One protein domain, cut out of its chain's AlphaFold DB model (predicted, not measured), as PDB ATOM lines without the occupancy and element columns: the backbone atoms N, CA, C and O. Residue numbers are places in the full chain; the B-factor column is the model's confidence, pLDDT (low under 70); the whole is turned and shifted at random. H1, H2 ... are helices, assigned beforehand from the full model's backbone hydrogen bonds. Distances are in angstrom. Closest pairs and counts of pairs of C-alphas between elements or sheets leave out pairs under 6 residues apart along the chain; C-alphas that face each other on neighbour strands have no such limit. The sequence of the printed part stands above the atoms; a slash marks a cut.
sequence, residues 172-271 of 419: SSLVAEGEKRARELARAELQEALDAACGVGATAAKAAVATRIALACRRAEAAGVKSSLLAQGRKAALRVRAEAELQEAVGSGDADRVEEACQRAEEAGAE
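Overview. This is residues 172 to 271 of the 419 residues of the protein "Hypothetical protein" of Alexandrium catenella (UniProt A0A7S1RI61). The long helix H1 starts a slender rod in which the chain folds back on itself three times: H2 runs back beside H1, H3 runs back beside H2, and the short H4 folds back on the later part of H3, in a staggered zigzag. Residues 172 to 177 of H1 stick out at one end of the rod, and residues 251 to 256, at the turn from H3 to H4, stick out at the other. The printed part has 100 residues with four named helices, in the order H1, H2, H3, H4, and no named strand; its class is all helix. It is loose, with a radius of gyration of the C-alphas of 16.3 A, and spans 60 by 21 by 16 A.

Arrangement. The longest helix, H1, residues 172 to 198, touches H2, residues 203 to 223, at a shallow tilt of 19 degrees, opposite ways. Their closest C-alphas are those of Ala 186 and Ala 220, 4.8 A apart. H2 touches H3, residues 227 to 252, also at a shallow tilt of 19 degrees, opposite ways, with the closest C-alphas, those of Ala 210 and Ala 237, 4.6 A apart. H1 touches H3 with residues 190 to 197 alone, at a shallow tilt of 32 degrees, the same way; the closest C-alphas, those of Leu 194 and Gly 233, are 6.8 A apart. H1, H2 and H3 form an up and down bundle, helices side by side in which each runs against the one before it. H3 is the hub, touching three helices. With residues 239 to 250 alone it touches H4, residues 255 to 267, at a shallow tilt of 12 degrees, opposite ways; the closest C-alphas, those of Ala 242 and Ala 265, are 4.8 A apart. H1 and H2, H2 and H3, and H3 and H4 are helical hairpins. H4 is apart from H1 and from H2. In H2, H3 and H4 every O i to N i+4 pair is within hydrogen-bond range; in H1 22 of 23 are.

Along the chain. H1, residues 172 to 198, measures 39.5 A from first to last C-alpha and begins at C-alpha 172, (48.052, -7.051, -19.801). H3, residues 227 to 252, measures 37.3 A and ends at C-alpha 252, (-5.054, -25.726, -24.443). H2, residues 203 to 223, measures 30.6 A. H4, residues 255 to 267, measures 18.7 A and ends at C-alpha 267, (9.981, -28.681, -9.726).

Size, cuts and confidence. The two C-alphas farthest apart are those of Ser 173 and Ala 255, 59.8 A. Without the stretches that stand free, the body has 88 residues and spans 47 by 21 by 16 A. The three links, H1 to H2, H2 to H3 and H3 to H4, are tight. The printed part has no cut. The mean pLDDT of the printed part of this model is 95.7, and no printed residue is under 70.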
ATOM      1  N   SER A 172      48.847  -6.157 -20.652       97.12
ATOM      2  CA  SER A 172      48.052  -7.051 -19.801       97.12
ATOM      3  C   SER A 172      47.146  -6.302 -18.818       97.12
ATOM      4  O   SER A 172      46.098  -6.818 -18.440       97.12
ATOM      5  N   SER A 173      47.524  -5.081 -18.422       97.25
ATOM      6  CA  SER A 173      46.713  -4.166 -17.606       97.25
ATOM      7  C   SER A 173      45.399  -3.791 -18.298       97.25
ATOM      8  O   SER A 173      44.339  -3.924 -17.691       97.25
ATOM      9  N   LEU A 174      45.455  -3.402 -19.578       96.50
ATOM     10  CA  LEU A 174      44.277  -3.054 -20.384       96.50
ATOM     11  C   LEU A 174      43.360  -4.261 -20.596       96.50
ATOM     12  O   LEU A 174      42.139  -4.129 -20.552       96.50
ATOM     13  N   VAL A 175      43.938  -5.449 -20.792       97.25
ATOM     14  CA  VAL A 175      43.162  -6.695 -20.910       97.25
ATOM     15  C   VAL A 175      42.442  -7.006 -19.600       97.25
ATOM     16  O   VAL A 175      41.242  -7.274 -19.614       97.25
ATOM     17  N   ALA A 176      43.133  -6.907 -18.462       97.38
ATOM     18  CA  ALA A 176      42.538  -7.142 -17.149       97.38
ATOM     19  C   ALA A 176      41.419  -6.134 -16.821       97.38
ATOM     20  O   ALA A 176      40.398  -6.511 -16.238       97.38
ATOM     21  N   GLU A 177      41.582  -4.867 -17.212       97.44
ATOM     22  CA  GLU A 177      40.543  -3.839 -17.087       97.44
ATOM     23  C   GLU A 177      39.336  -4.142 -17.985       97.44
ATOM     24  O   GLU A 177      38.197  -4.108 -17.514       97.44
ATOM     25  N   GLY A 178      39.575  -4.533 -19.240       97.44
ATOM     26  CA  GLY A 178      38.540  -4.982 -20.168       97.44
ATOM     27  C   GLY A 178      37.748  -6.175 -19.633       97.44
ATOM     28  O   GLY A 178      36.521  -6.151 -19.609       97.44
ATOM     29  N   GLU A 179      38.425  -7.197 -19.112       97.69
ATOM     30  CA  GLU A 179      37.763  -8.346 -18.489       97.69
ATOM     31  C   GLU A 179      36.945  -7.951 -17.254       97.69
ATOM     32  O   GLU A 179      35.826  -8.436 -17.067       97.69
ATOM     33  N   LYS A 180      37.473  -7.063 -16.401       97.88
ATOM     34  CA  LYS A 180      36.733  -6.539 -15.247       97.88
ATOM     35  C   LYS A 180      35.463  -5.816 -15.704       97.88
ATOM     36  O   LYS A 180      34.389  -6.088 -15.168       97.88
ATOM     37  N   ARG A 181      35.566  -4.963 -16.724       97.56
ATOM     38  CA  ARG A 181      34.430  -4.242 -17.306       97.56
ATOM     39  C   ARG A 181      33.409  -5.192 -17.936       97.56
ATOM     40  O   ARG A 181      32.214  -5.036 -17.698       97.56
ATOM     41  N   ALA A 182      33.855  -6.211 -18.671       97.81
ATOM     42  CA  ALA A 182      32.977  -7.245 -19.223       97.81
ATOM     43  C   ALA A 182      32.206  -7.986 -18.118       97.81
ATOM     44  O   ALA A 182      31.006  -8.217 -18.263       97.81
ATOM     45  N   ARG A 183      32.861  -8.309 -16.991       98.00
ATOM     46  CA  ARG A 183      32.204  -8.913 -15.815       98.00
ATOM     47  C   ARG A 183      31.142  -8.002 -15.211       98.00
ATOM     48  O   ARG A 183      30.069  -8.485 -14.861       98.00
ATOM     49  N   GLU A 184      31.435  -6.713 -15.062       97.75
ATOM     50  CA  GLU A 184      30.503  -5.732 -14.492       97.75
ATOM     51  C   GLU A 184      29.278  -5.525 -15.391       97.75
ATOM     52  O   GLU A 184      28.151  -5.609 -14.903       97.75
ATOM     53  N   LEU A 185      29.487  -5.363 -16.701       97.75
ATOM     54  CA  LEU A 185      28.407  -5.245 -17.683       97.75
ATOM     55  C   LEU A 185      27.556  -6.516 -17.751       97.75
ATOM     56  O   LEU A 185      26.337  -6.437 -17.649       97.75
ATOM     57  N   ALA A 186      28.173  -7.697 -17.837       97.62
ATOM     58  CA  ALA A 186      27.430  -8.955 -17.896       97.62
ATOM     59  C   ALA A 186      26.653  -9.240 -16.600       97.62
ATOM     60  O   ALA A 186      25.560  -9.805 -16.635       97.62
ATOM     61  N   ARG A 187      27.192  -8.825 -15.444       97.81
ATOM     62  CA  ARG A 187      26.480  -8.873 -14.163       97.81
ATOM     63  C   ARG A 187      25.270  -7.938 -14.161       97.81
ATOM     64  O   ARG A 187      24.216  -8.352 -13.684       97.81
ATOM     65  N   ALA A 188      25.415  -6.715 -14.671       97.56
ATOM     66  CA  ALA A 188      24.318  -5.757 -14.773       97.56
ATOM     67  C   ALA A 188      23.225  -6.248 -15.738       97.56
ATOM     68  O   ALA A 188      22.059  -6.263 -15.354       97.56
ATOM     69  N   GLU A 189      23.594  -6.748 -16.926       97.25
ATOM     70  CA  GLU A 189      22.657  -7.351 -17.892       97.25
ATOM     71  C   GLU A 189      21.873  -8.519 -17.272       97.25
ATOM     72  O   GLU A 189      20.663  -8.642 -17.475       97.25
ATOM     73  N   LEU A 190      22.547  -9.387 -16.507       97.56
ATOM     74  CA  LEU A 190      21.899 -10.507 -15.826       97.56
ATOM     75  C   LEU A 190      20.955 -10.036 -14.715       97.56
ATOM     76  O   LEU A 190      19.868 -10.591 -14.583       97.56
ATOM     77  N   GLN A 191      21.338  -9.018 -13.942       96.94
ATOM     78  CA  GLN A 191      20.474  -8.460 -12.902       96.94
ATOM     79  C   GLN A 191      19.229  -7.799 -13.503       96.94
ATOM     80  O   GLN A 191      18.126  -8.094 -13.063       96.94
ATOM     81  N   GLU A 192      19.378  -7.004 -14.563       96.25
ATOM     82  CA  GLU A 192      18.245  -6.395 -15.271       96.25
ATOM     83  C   GLU A 192      17.292  -7.466 -15.832       96.25
ATOM     84  O   GLU A 192      16.072  -7.342 -15.735       96.25
ATOM     85  N   ALA A 193      17.835  -8.555 -16.391       96.50
ATOM     86  CA  ALA A 193      17.027  -9.668 -16.885       96.50
ATOM     87  C   ALA A 193      16.282 -10.408 -15.757       96.50
ATOM     88  O   ALA A 193      15.158 -10.863 -15.969       96.50
ATOM     89  N   LEU A 194      16.894 -10.527 -14.574       95.25
ATOM     90  CA  LEU A 194      16.258 -11.087 -13.381       95.25
ATOM     91  C   LEU A 194      15.149 -10.174 -12.847       95.25
ATOM     92  O   LEU A 194      14.065 -10.662 -12.543       95.25
ATOM     93  N   ASP A 195      15.390  -8.868 -12.783       94.62
ATOM     94  CA  ASP A 195      14.405  -7.893 -12.313       94.62
ATOM     95  C   ASP A 195      13.197  -7.839 -13.265       94.62
ATOM     96  O   ASP A 195      12.047  -7.825 -12.825       94.62
ATOM     97  N   ALA A 196      13.439  -7.931 -14.579       94.06
ATOM     98  CA  ALA A 196      12.385  -8.044 -15.585       94.06
ATOM     99  C   ALA A 196      11.520  -9.305 -15.405       94.06
ATOM    100  O   ALA A 196      10.331  -9.275 -15.711       94.06
ATOM    101  N   ALA A 197      12.072 -10.405 -14.883       93.19
ATOM    102  CA  ALA A 197      11.302 -11.619 -14.622       93.19
ATOM    103  C   ALA A 197      10.317 -11.495 -13.455       93.19
ATOM    104  O   ALA A 197       9.345 -12.243 -13.420       93.19
ATOM    105  N   CYS A 198      10.524 -10.552 -12.536       90.00
ATOM    106  CA  CYS A 198       9.607 -10.323 -11.418       90.00
ATOM    107  C   CYS A 198       8.359  -9.509 -11.812       90.00
ATOM    108  O   CYS A 198       7.389  -9.499 -11.065       90.00
ATOM    109  N   GLY A 199       8.369  -8.811 -12.956       87.12
ATOM    110  CA  GLY A 199       7.318  -7.850 -13.328       87.12
ATOM    111  C   GLY A 199       6.372  -8.277 -14.456       87.12
ATOM    112  O   GLY A 199       5.560  -7.465 -14.897       87.12
ATOM    113  N   VAL A 200       6.484  -9.498 -14.989       82.38
ATOM    114  CA  VAL A 200       5.835  -9.869 -16.261       82.38
ATOM    115  C   VAL A 200       4.673 -10.842 -16.055       82.38
ATOM    116  O   VAL A 200       4.875 -12.020 -15.774       82.38
ATOM    117  N   GLY A 201       3.444 -10.359 -16.270       76.88
ATOM    118  CA  GLY A 201       2.219 -11.169 -16.170       76.88
ATOM    119  C   GLY A 201       1.811 -11.933 -17.444       76.88
ATOM    120  O   GLY A 201       1.097 -12.928 -17.351       76.88
ATOM    121  N   ALA A 202       2.256 -11.511 -18.636       76.69
ATOM    122  CA  ALA A 202       1.776 -12.060 -19.916       76.69
ATOM    123  C   ALA A 202       2.612 -13.245 -20.453       76.69
ATOM    124  O   ALA A 202       3.841 -13.191 -20.460       76.69
ATOM    125  N   THR A 203       1.943 -14.262 -21.013       75.88
ATOM    126  CA  THR A 203       2.517 -15.528 -21.533       75.88
ATOM    127  C   THR A 203       3.665 -15.350 -22.528       75.88
ATOM    128  O   THR A 203       4.785 -15.810 -22.298       75.88
ATOM    129  N   ALA A 204       3.412 -14.646 -23.635       78.06
ATOM    130  CA  ALA A 204       4.400 -14.428 -24.691       78.06
ATOM    131  C   ALA A 204       5.611 -13.630 -24.180       78.06
ATOM    132  O   ALA A 204       6.746 -13.851 -24.607       78.06
ATOM    133  N   ALA A 205       5.378 -12.737 -23.216       89.94
ATOM    134  CA  ALA A 205       6.437 -11.982 -22.573       89.94
ATOM    135  C   ALA A 205       7.287 -12.875 -21.650       89.94
ATOM    136  O   ALA A 205       8.510 -12.742 -21.666       89.94
ATOM    137  N   LYS A 206       6.699 -13.847 -20.934       92.00
ATOM    138  CA  LYS A 206       7.453 -14.801 -20.096       92.00
ATOM    139  C   LYS A 206       8.445 -15.639 -20.913       92.00
ATOM    140  O   LYS A 206       9.620 -15.713 -20.553       92.00
ATOM    141  N   ALA A 207       8.041 -16.190 -22.061       91.94
ATOM    142  CA  ALA A 207       8.948 -16.971 -22.914       91.94
ATOM    143  C   ALA A 207      10.147 -16.144 -23.435       91.94
ATOM    144  O   ALA A 207      11.299 -16.602 -23.428       91.94
ATOM    145  N   ALA A 208       9.898 -14.892 -23.838       94.75
ATOM    146  CA  ALA A 208      10.948 -13.965 -24.256       94.75
ATOM    147  C   ALA A 208      11.900 -13.613 -23.096       94.75
ATOM    148  O   ALA A 208      13.121 -13.591 -23.276       94.75
ATOM    149  N   VAL A 209      11.362 -13.406 -21.891       95.75
ATOM    150  CA  VAL A 209      12.143 -13.120 -20.678       95.75
ATOM    151  C   VAL A 209      13.023 -14.305 -20.280       95.75
ATOM    152  O   VAL A 209      14.214 -14.110 -20.039       95.75
ATOM    153  N   ALA A 210      12.504 -15.537 -20.298       96.38
ATOM    154  CA  ALA A 210      13.304 -16.734 -20.026       96.38
ATOM    155  C   ALA A 210      14.496 -16.854 -20.994       96.38
ATOM    156  O   ALA A 210      15.626 -17.131 -20.580       96.38
ATOM    157  N   THR A 211      14.265 -16.566 -22.279       96.44
ATOM    158  CA  THR A 211      15.317 -16.547 -23.308       96.44
ATOM    159  C   THR A 211      16.354 -15.453 -23.036       96.44
ATOM    160  O   THR A 211      17.559 -15.703 -23.146       96.44
ATOM    161  N   ARG A 212      15.912 -14.256 -22.626       96.88
ATOM    162  CA  ARG A 212      16.796 -13.140 -22.257       96.88
ATOM    163  C   ARG A 212      17.671 -13.485 -21.049       96.88
ATOM    164  O   ARG A 212      18.878 -13.263 -21.115       96.88
ATOM    165  N   ILE A 213      17.110 -14.095 -19.998       97.56
ATOM    166  CA  ILE A 213      17.882 -14.548 -18.827       97.56
ATOM    167  C   ILE A 213      18.913 -15.605 -19.237       97.56
ATOM    168  O   ILE A 213      20.074 -15.522 -18.835       97.56
ATOM    169  N   ALA A 214      18.529 -16.582 -20.062       97.69
ATOM    170  CA  ALA A 214      19.443 -17.627 -20.521       97.69
ATOM    171  C   ALA A 214      20.620 -17.055 -21.335       97.69
ATOM    172  O   ALA A 214      21.765 -17.474 -21.143       97.69
ATOM    173  N   LEU A 215      20.362 -16.077 -22.210       97.31
ATOM    174  CA  LEU A 215      21.411 -15.384 -22.962       97.31
ATOM    175  C   LEU A 215      22.335 -14.579 -22.036       97.31
ATOM    176  O   LEU A 215      23.556 -14.679 -22.168       97.31
ATOM    177  N   ALA A 216      21.771 -13.840 -21.076       97.50
ATOM    178  CA  ALA A 216      22.540 -13.087 -20.087       97.50
ATOM    179  C   ALA A 216      23.414 -14.011 -19.221       97.50
ATOM    180  O   ALA A 216      24.584 -13.715 -18.999       97.50
ATOM    181  N   CYS A 217      22.907 -15.186 -18.824       98.00
ATOM    182  CA  CYS A 217      23.690 -16.199 -18.112       98.00
ATOM    183  C   CYS A 217      24.895 -16.677 -18.931       98.00
ATOM    184  O   CYS A 217      25.991 -16.767 -18.390       98.00
ATOM    185  N   ARG A 218      24.725 -16.957 -20.232       97.88
ATOM    186  CA  ARG A 218      25.837 -17.387 -21.105       97.88
ATOM    187  C   ARG A 218      26.906 -16.303 -21.247       97.88
ATOM    188  O   ARG A 218      28.094 -16.606 -21.209       97.88
ATOM    189  N   ARG A 219      26.493 -15.040 -21.392       96.56
ATOM    190  CA  ARG A 219      27.415 -13.893 -21.456       96.56
ATOM    191  C   ARG A 219      28.151 -13.684 -20.133       96.56
ATOM    192  O   ARG A 219      29.363 -13.495 -20.134       96.56
ATOM    193  N   ALA A 220      27.437 -13.775 -19.015       97.25
ATOM    194  CA  ALA A 220      28.002 -13.693 -17.674       97.25
ATOM    195  C   ALA A 220      28.993 -14.835 -17.392       97.25
ATOM    196  O   ALA A 220      30.058 -14.597 -16.830       97.25
ATOM    197  N   GLU A 221      28.693 -16.055 -17.836       97.88
ATOM    198  CA  GLU A 221      29.594 -17.207 -17.738       97.88
ATOM    199  C   GLU A 221      30.871 -16.997 -18.560       97.88
ATOM    200  O   GLU A 221      31.965 -17.155 -18.024       97.88
ATOM    201  N   ALA A 222      30.748 -16.540 -19.810       96.56
ATOM    202  CA  ALA A 222      31.897 -16.217 -20.658       96.56
ATOM    203  C   ALA A 222      32.767 -15.084 -20.082       96.56
ATOM    204  O   ALA A 222      33.979 -15.081 -20.279       96.56
ATOM    205  N   ALA A 223      32.167 -14.145 -19.346       96.25
ATOM    206  CA  ALA A 223      32.897 -13.085 -18.659       96.25
ATOM    207  C   ALA A 223      33.550 -13.541 -17.340       96.25
ATOM    208  O   ALA A 223      34.387 -12.824 -16.795       96.25
ATOM    209  N   GLY A 224      33.199 -14.716 -16.808       96.94
ATOM    210  CA  GLY A 224      33.699 -15.194 -15.516       96.94
ATOM    211  C   GLY A 224      32.955 -14.603 -14.312       96.94
ATOM    212  O   GLY A 224      33.547 -14.351 -13.260       96.94
ATOM    213  N   VAL A 225      31.653 -14.343 -14.448       97.19
ATOM    214  CA  VAL A 225      30.781 -13.966 -13.324       97.19
ATOM    215  C   VAL A 225      30.648 -15.137 -12.337       97.19
ATOM    216  O   VAL A 225      30.699 -16.307 -12.711       97.19
ATOM    217  N   LYS A 226      30.474 -14.824 -11.044       95.81
ATOM    218  CA  LYS A 226      30.383 -15.811  -9.953       95.81
ATOM    219  C   LYS A 226      29.282 -16.854 -10.195       95.81
ATOM    220  O   LYS A 226      28.152 -16.509 -10.542       95.81
ATOM    221  N   SER A 227      29.592 -18.112  -9.882       95.31
ATOM    222  CA  SER A 227      28.699 -19.267 -10.059       95.31
ATOM    223  C   SER A 227      27.360 -19.146  -9.324       95.31
ATOM    224  O   SER A 227      26.354 -19.634  -9.830       95.31
ATOM    225  N   SER A 228      27.308 -18.466  -8.174       97.00
ATOM    226  CA  SER A 228      26.066 -18.278  -7.411       97.00
ATOM    227  C   SER A 228      25.022 -17.444  -8.160       97.00
ATOM    228  O   SER A 228      23.855 -17.824  -8.202       97.00
ATOM    229  N   LEU A 229      25.437 -16.348  -8.806       96.00
ATOM    230  CA  LEU A 229      24.534 -15.508  -9.598       96.00
ATOM    231  C   LEU A 229      24.085 -16.232 -10.875       96.00
ATOM    232  O   LEU A 229      22.925 -16.140 -11.263       96.00
ATOM    233  N   LEU A 230      24.978 -17.014 -11.495       97.69
ATOM    234  CA  LEU A 230      24.628 -17.868 -12.635       97.69
ATOM    235  C   LEU A 230      23.613 -18.950 -12.246       97.69
ATOM    236  O   LEU A 230      22.674 -19.203 -12.997       97.69
ATOM    237  N   ALA A 231      23.762 -19.571 -11.073       97.25
ATOM    238  CA  ALA A 231      22.806 -20.549 -10.561       97.25
ATOM    239  C   ALA A 231      21.431 -19.913 -10.305       97.25
ATOM    240  O   ALA A 231      20.414 -20.479 -10.706       97.25
ATOM    241  N   GLN A 232      21.399 -18.709  -9.719       97.12
ATOM    242  CA  GLN A 232      20.170 -17.930  -9.551       97.12
ATOM    243  C   GLN A 232      19.518 -17.604 -10.903       97.12
ATOM    244  O   GLN A 232      18.324 -17.839 -11.073       97.12
ATOM    245  N   GLY A 233      20.301 -17.134 -11.879       97.44
ATOM    246  CA  GLY A 233      19.852 -16.862 -13.245       97.44
ATOM    247  C   GLY A 233      19.251 -18.084 -13.936       97.44
ATOM    248  O   GLY A 233      18.144 -18.024 -14.463       97.44
ATOM    249  N   ARG A 234      19.937 -19.229 -13.876       97.75
ATOM    250  CA  ARG A 234      19.455 -20.491 -14.459       97.75
ATOM    251  C   ARG A 234      18.167 -20.970 -13.787       97.75
ATOM    252  O   ARG A 234      17.238 -21.355 -14.492       97.75
ATOM    253  N   LYS A 235      18.081 -20.893 -12.454       97.38
ATOM    254  CA  LYS A 235      16.858 -21.233 -11.711       97.38
ATOM    255  C   LYS A 235      15.693 -20.318 -12.101       97.38
ATOM    256  O   LYS A 235      14.606 -20.811 -12.375       97.38
ATOM    257  N   ALA A 236      15.926 -19.009 -12.196       96.62
ATOM    258  CA  ALA A 236      14.908 -18.053 -12.622       96.62
ATOM    259  C   ALA A 236      14.442 -18.303 -14.067       96.62
ATOM    260  O   ALA A 236      13.245 -18.284 -14.331       96.62
ATOM    261  N   ALA A 237      15.363 -18.595 -14.993       97.31
ATOM    262  CA  ALA A 237      15.015 -18.927 -16.374       97.31
ATOM    263  C   ALA A 237      14.153 -20.197 -16.470       97.31
ATOM    264  O   ALA A 237      13.185 -20.215 -17.229       97.31
ATOM    265  N   LEU A 238      14.481 -21.239 -15.693       97.06
ATOM    266  CA  LEU A 238      13.680 -22.466 -15.611       97.06
ATOM    267  C   LEU A 238      12.282 -22.184 -15.058       97.06
ATOM    268  O   LEU A 238      11.305 -22.610 -15.664       97.06
ATOM    269  N   ARG A 239      12.189 -21.410 -13.971       97.12
ATOM    270  CA  ARG A 239      10.913 -21.006 -13.371       97.12
ATOM    271  C   ARG A 239      10.017 -20.268 -14.368       97.12
ATOM    272  O   ARG A 239       8.899 -20.700 -14.616       97.12
ATOM    273  N   VAL A 240      10.525 -19.204 -14.994       96.38
ATOM    274  CA  VAL A 240       9.753 -18.390 -15.955       96.38
ATOM    275  C   VAL A 240       9.311 -19.220 -17.161       96.38
ATOM    276  O   VAL A 240       8.204 -19.041 -17.669       96.38
ATOM    277  N   ARG A 241      10.159 -20.144 -17.627       96.88
ATOM    278  CA  ARG A 241       9.805 -21.061 -18.710       96.88
ATOM    279  C   ARG A 241       8.684 -22.016 -18.297       96.88
ATOM    280  O   ARG A 241       7.730 -22.157 -19.051       96.88
ATOM    281  N   ALA A 242       8.788 -22.634 -17.125       96.88
ATOM    282  CA  ALA A 242       7.771 -23.557 -16.635       96.88
ATOM    283  C   ALA A 242       6.424 -22.849 -16.407       96.88
ATOM    284  O   ALA A 242       5.382 -23.390 -16.754       96.88
ATOM    285  N   GLU A 243       6.433 -21.602 -15.926       96.00
ATOM    286  CA  GLU A 243       5.222 -20.777 -15.828       96.00
ATOM    287  C   GLU A 243       4.606 -20.450 -17.198       96.00
ATOM    288  O   GLU A 243       3.385 -20.443 -17.334       96.00
ATOM    289  N   ALA A 244       5.427 -20.170 -18.216       95.62
ATOM    290  CA  ALA A 244       4.933 -19.942 -19.573       95.62
ATOM    291  C   ALA A 244       4.296 -21.216 -20.160       95.62
ATOM    292  O   ALA A 244       3.206 -21.146 -20.725       95.62
ATOM    293  N   GLU A 245       4.942 -22.373 -19.975       96.88
ATOM    294  CA  GLU A 245       4.419 -23.687 -20.378       96.88
ATOM    295  C   GLU A 245       3.120 -24.035 -19.629       96.88
ATOM    296  O   GLU A 245       2.184 -24.558 -20.232       96.88
ATOM    297  N   LEU A 246       3.022 -23.697 -18.337       97.38
ATOM    298  CA  LEU A 246       1.807 -23.875 -17.536       97.38
ATOM    299  C   LEU A 246       0.638 -23.058 -18.087       97.38
ATOM    300  O   LEU A 246      -0.461 -23.581 -18.265       97.38
ATOM    301  N   GLN A 247       0.871 -21.784 -18.401       96.06
ATOM    302  CA  GLN A 247      -0.166 -20.931 -18.974       96.06
ATOM    303  C   GLN A 247      -0.595 -21.400 -20.376       96.06
ATOM    304  O   GLN A 247      -1.780 -21.333 -20.707       96.06
ATOM    305  N   GLU A 248       0.334 -21.903 -21.196       96.19
ATOM    306  CA  GLU A 248       0.010 -22.522 -22.489       96.19
ATOM    307  C   GLU A 248      -0.840 -23.789 -22.310       96.19
ATOM    308  O   GLU A 248      -1.855 -23.951 -22.989       96.19
ATOM    309  N   ALA A 249      -0.481 -24.655 -21.355       97.31
ATOM    310  CA  ALA A 249      -1.245 -25.858 -21.038       97.31
ATOM    311  C   ALA A 249      -2.672 -25.516 -20.582       97.31
ATOM    312  O   ALA A 249      -3.632 -26.082 -21.106       97.31
ATOM    313  N   VAL A 250      -2.830 -24.519 -19.705       97.19
ATOM    314  CA  VAL A 250      -4.143 -23.992 -19.292       97.19
ATOM    315  C   VAL A 250      -4.948 -23.478 -20.489       97.19
ATOM    316  O   VAL A 250      -6.145 -23.750 -20.585       97.19
ATOM    317  N   GLY A 251      -4.301 -22.786 -21.432       96.44
ATOM    318  CA  GLY A 251      -4.933 -22.304 -22.662       96.44
ATOM    319  C   GLY A 251      -5.356 -23.413 -23.635       96.44
ATOM    320  O   GLY A 251      -6.262 -23.199 -24.437       96.44
ATOM    321  N   SER A 252      -4.737 -24.595 -23.560       97.25
ATOM    322  CA  SER A 252      -5.054 -25.726 -24.443       97.25
ATOM    323  C   SER A 252      -6.366 -26.438 -24.097       97.25
ATOM    324  O   SER A 252      -6.940 -27.097 -24.962       97.25
ATOM    325  N   GLY A 253      -6.848 -26.303 -22.855       96.25
ATOM    326  CA  GLY A 253      -8.050 -26.993 -22.377       96.25
ATOM    327  C   GLY A 253      -7.877 -28.499 -22.137       96.25
ATOM    328  O   GLY A 253      -8.866 -29.187 -21.908       96.25
ATOM    329  N   ASP A 254      -6.650 -29.019 -22.175       97.75
ATOM    330  CA  ASP A 254      -6.336 -30.423 -21.894       97.75
ATOM    331  C   ASP A 254      -5.896 -30.588 -20.432       97.75
ATOM    332  O   ASP A 254      -4.854 -30.073 -20.024       97.75
ATOM    333  N   ALA A 255      -6.694 -31.301 -19.634       97.88
ATOM    334  CA  ALA A 255      -6.448 -31.455 -18.205       97.88
ATOM    335  C   ALA A 255      -5.147 -32.204 -17.884       97.88
ATOM    336  O   ALA A 255      -4.456 -31.831 -16.937       97.88
ATOM    337  N   ASP A 256      -4.790 -33.222 -18.667       97.75
ATOM    338  CA  ASP A 256      -3.596 -34.027 -18.396       97.75
ATOM    339  C   ASP A 256      -2.334 -33.204 -18.682       97.75
ATOM    340  O   ASP A 256      -1.400 -33.174 -17.878       97.75
ATOM    341  N   ARG A 257      -2.352 -32.415 -19.765       98.06
ATOM    342  CA  ARG A 257      -1.284 -31.448 -20.062       98.06
ATOM    343  C   ARG A 257      -1.113 -30.396 -18.972       98.06
ATOM    344  O   ARG A 257       0.021 -30.006 -18.689       98.06
ATOM    345  N   VAL A 258      -2.214 -29.915 -18.390       98.25
ATOM    346  CA  VAL A 258      -2.171 -28.937 -17.292       98.25
ATOM    347  C   VAL A 258      -1.489 -29.548 -16.071       98.25
ATOM    348  O   VAL A 258      -0.615 -28.910 -15.494       98.25
ATOM    349  N   GLU A 259      -1.813 -30.786 -15.708       98.12
ATOM    350  CA  GLU A 259      -1.214 -31.448 -14.544       98.12
ATOM    351  C   GLU A 259       0.274 -31.737 -14.712       98.12
ATOM    352  O   GLU A 259       1.064 -31.453 -13.809       98.12
ATOM    353  N   GLU A 260       0.681 -32.216 -15.886       98.25
ATOM    354  CA  GLU A 260       2.099 -32.378 -16.196       98.25
ATOM    355  C   GLU A 260       2.852 -31.041 -16.126       98.25
ATOM    356  O   GLU A 260       3.992 -30.978 -15.658       98.25
ATOM    357  N   ALA A 261       2.230 -29.954 -16.596       97.94
ATOM    358  CA  ALA A 261       2.823 -28.625 -16.524       97.94
ATOM    359  C   ALA A 261       2.884 -28.096 -15.082       97.94
ATOM    360  O   ALA A 261       3.882 -27.473 -14.723       97.94
ATOM    361  N   CYS A 262       1.885 -28.386 -14.241       98.38
ATOM    362  CA  CYS A 262       1.907 -28.073 -12.810       98.38
ATOM    363  C   CYS A 262       3.099 -28.740 -12.119       98.38
ATOM    364  O   CYS A 262       3.824 -28.070 -11.389       98.38
ATOM    365  N   GLN A 263       3.345 -30.024 -12.396       98.31
ATOM    366  CA  GLN A 263       4.483 -30.744 -11.822       98.31
ATOM    367  C   GLN A 263       5.822 -30.119 -12.248       98.31
ATOM    368  O   GLN A 263       6.682 -29.853 -11.410       98.31
ATOM    369  N   ARG A 264       5.993 -29.808 -13.541       97.75
ATOM    370  CA  ARG A 264       7.207 -29.128 -14.034       97.75
ATOM    371  C   ARG A 264       7.384 -27.735 -13.422       97.75
ATOM    372  O   ARG A 264       8.510 -27.330 -13.130       97.75
ATOM    373  N   ALA A 265       6.291 -26.998 -13.232       97.31
ATOM    374  CA  ALA A 265       6.298 -25.688 -12.590       97.31
ATOM    375  C   ALA A 265       6.691 -25.785 -11.108       97.31
ATOM    376  O   ALA A 265       7.510 -24.991 -10.645       97.31
ATOM    377  N   GLU A 266       6.190 -26.789 -10.391       98.06
ATOM    378  CA  GLU A 266       6.551 -27.067  -8.999       98.06
ATOM    379  C   GLU A 266       8.042 -27.408  -8.856       98.06
ATOM    380  O   GLU A 266       8.748 -26.785  -8.060       98.06
ATOM    381  N   GLU A 267       8.559 -28.309  -9.695       97.69
ATOM    382  CA  GLU A 267       9.981 -28.681  -9.726       97.69
ATOM    383  C   GLU A 267      10.894 -27.481 -10.041       97.69
ATOM    384  O   GLU A 267      12.001 -27.360  -9.506       97.69
ATOM    385  N   ALA A 268      10.421 -26.551 -10.877       97.12
ATOM    386  CA  ALA A 268      11.126 -25.314 -11.199       97.12
ATOM    387  C   ALA A 268      11.003 -24.227 -10.108       97.12
ATOM    388  O   ALA A 268      11.710 -23.213 -10.167       97.12
ATOM    389  N   GLY A 269      10.149 -24.431  -9.100       96.81
ATOM    390  CA  GLY A 269       9.879 -23.477  -8.025       96.81
ATOM    391  C   GLY A 269       9.034 -22.282  -8.467       96.81
ATOM    392  O   GLY A 269       9.343 -21.149  -8.081       96.81
ATOM    393  N   ALA A 270       8.031 -22.518  -9.315       96.06
ATOM    394  CA  ALA A 270       6.999 -21.541  -9.653       96.06
ATOM    395  C   ALA A 270       6.132 -21.186  -8.432       96.06
ATOM    396  O   ALA A 270       6.179 -21.841  -7.389       96.06
ATOM    397  N   GLU A 271       5.361 -20.109  -8.554       95.19
ATOM    398  CA  GLU A 271       4.501 -19.623  -7.476       95.19
ATOM    399  C   GLU A 271       3.376 -20.620  -7.160       95.19
ATOM    400  O   GLU A 271       2.653 -21.069  -8.051       95.19
TER     401      GLU A 271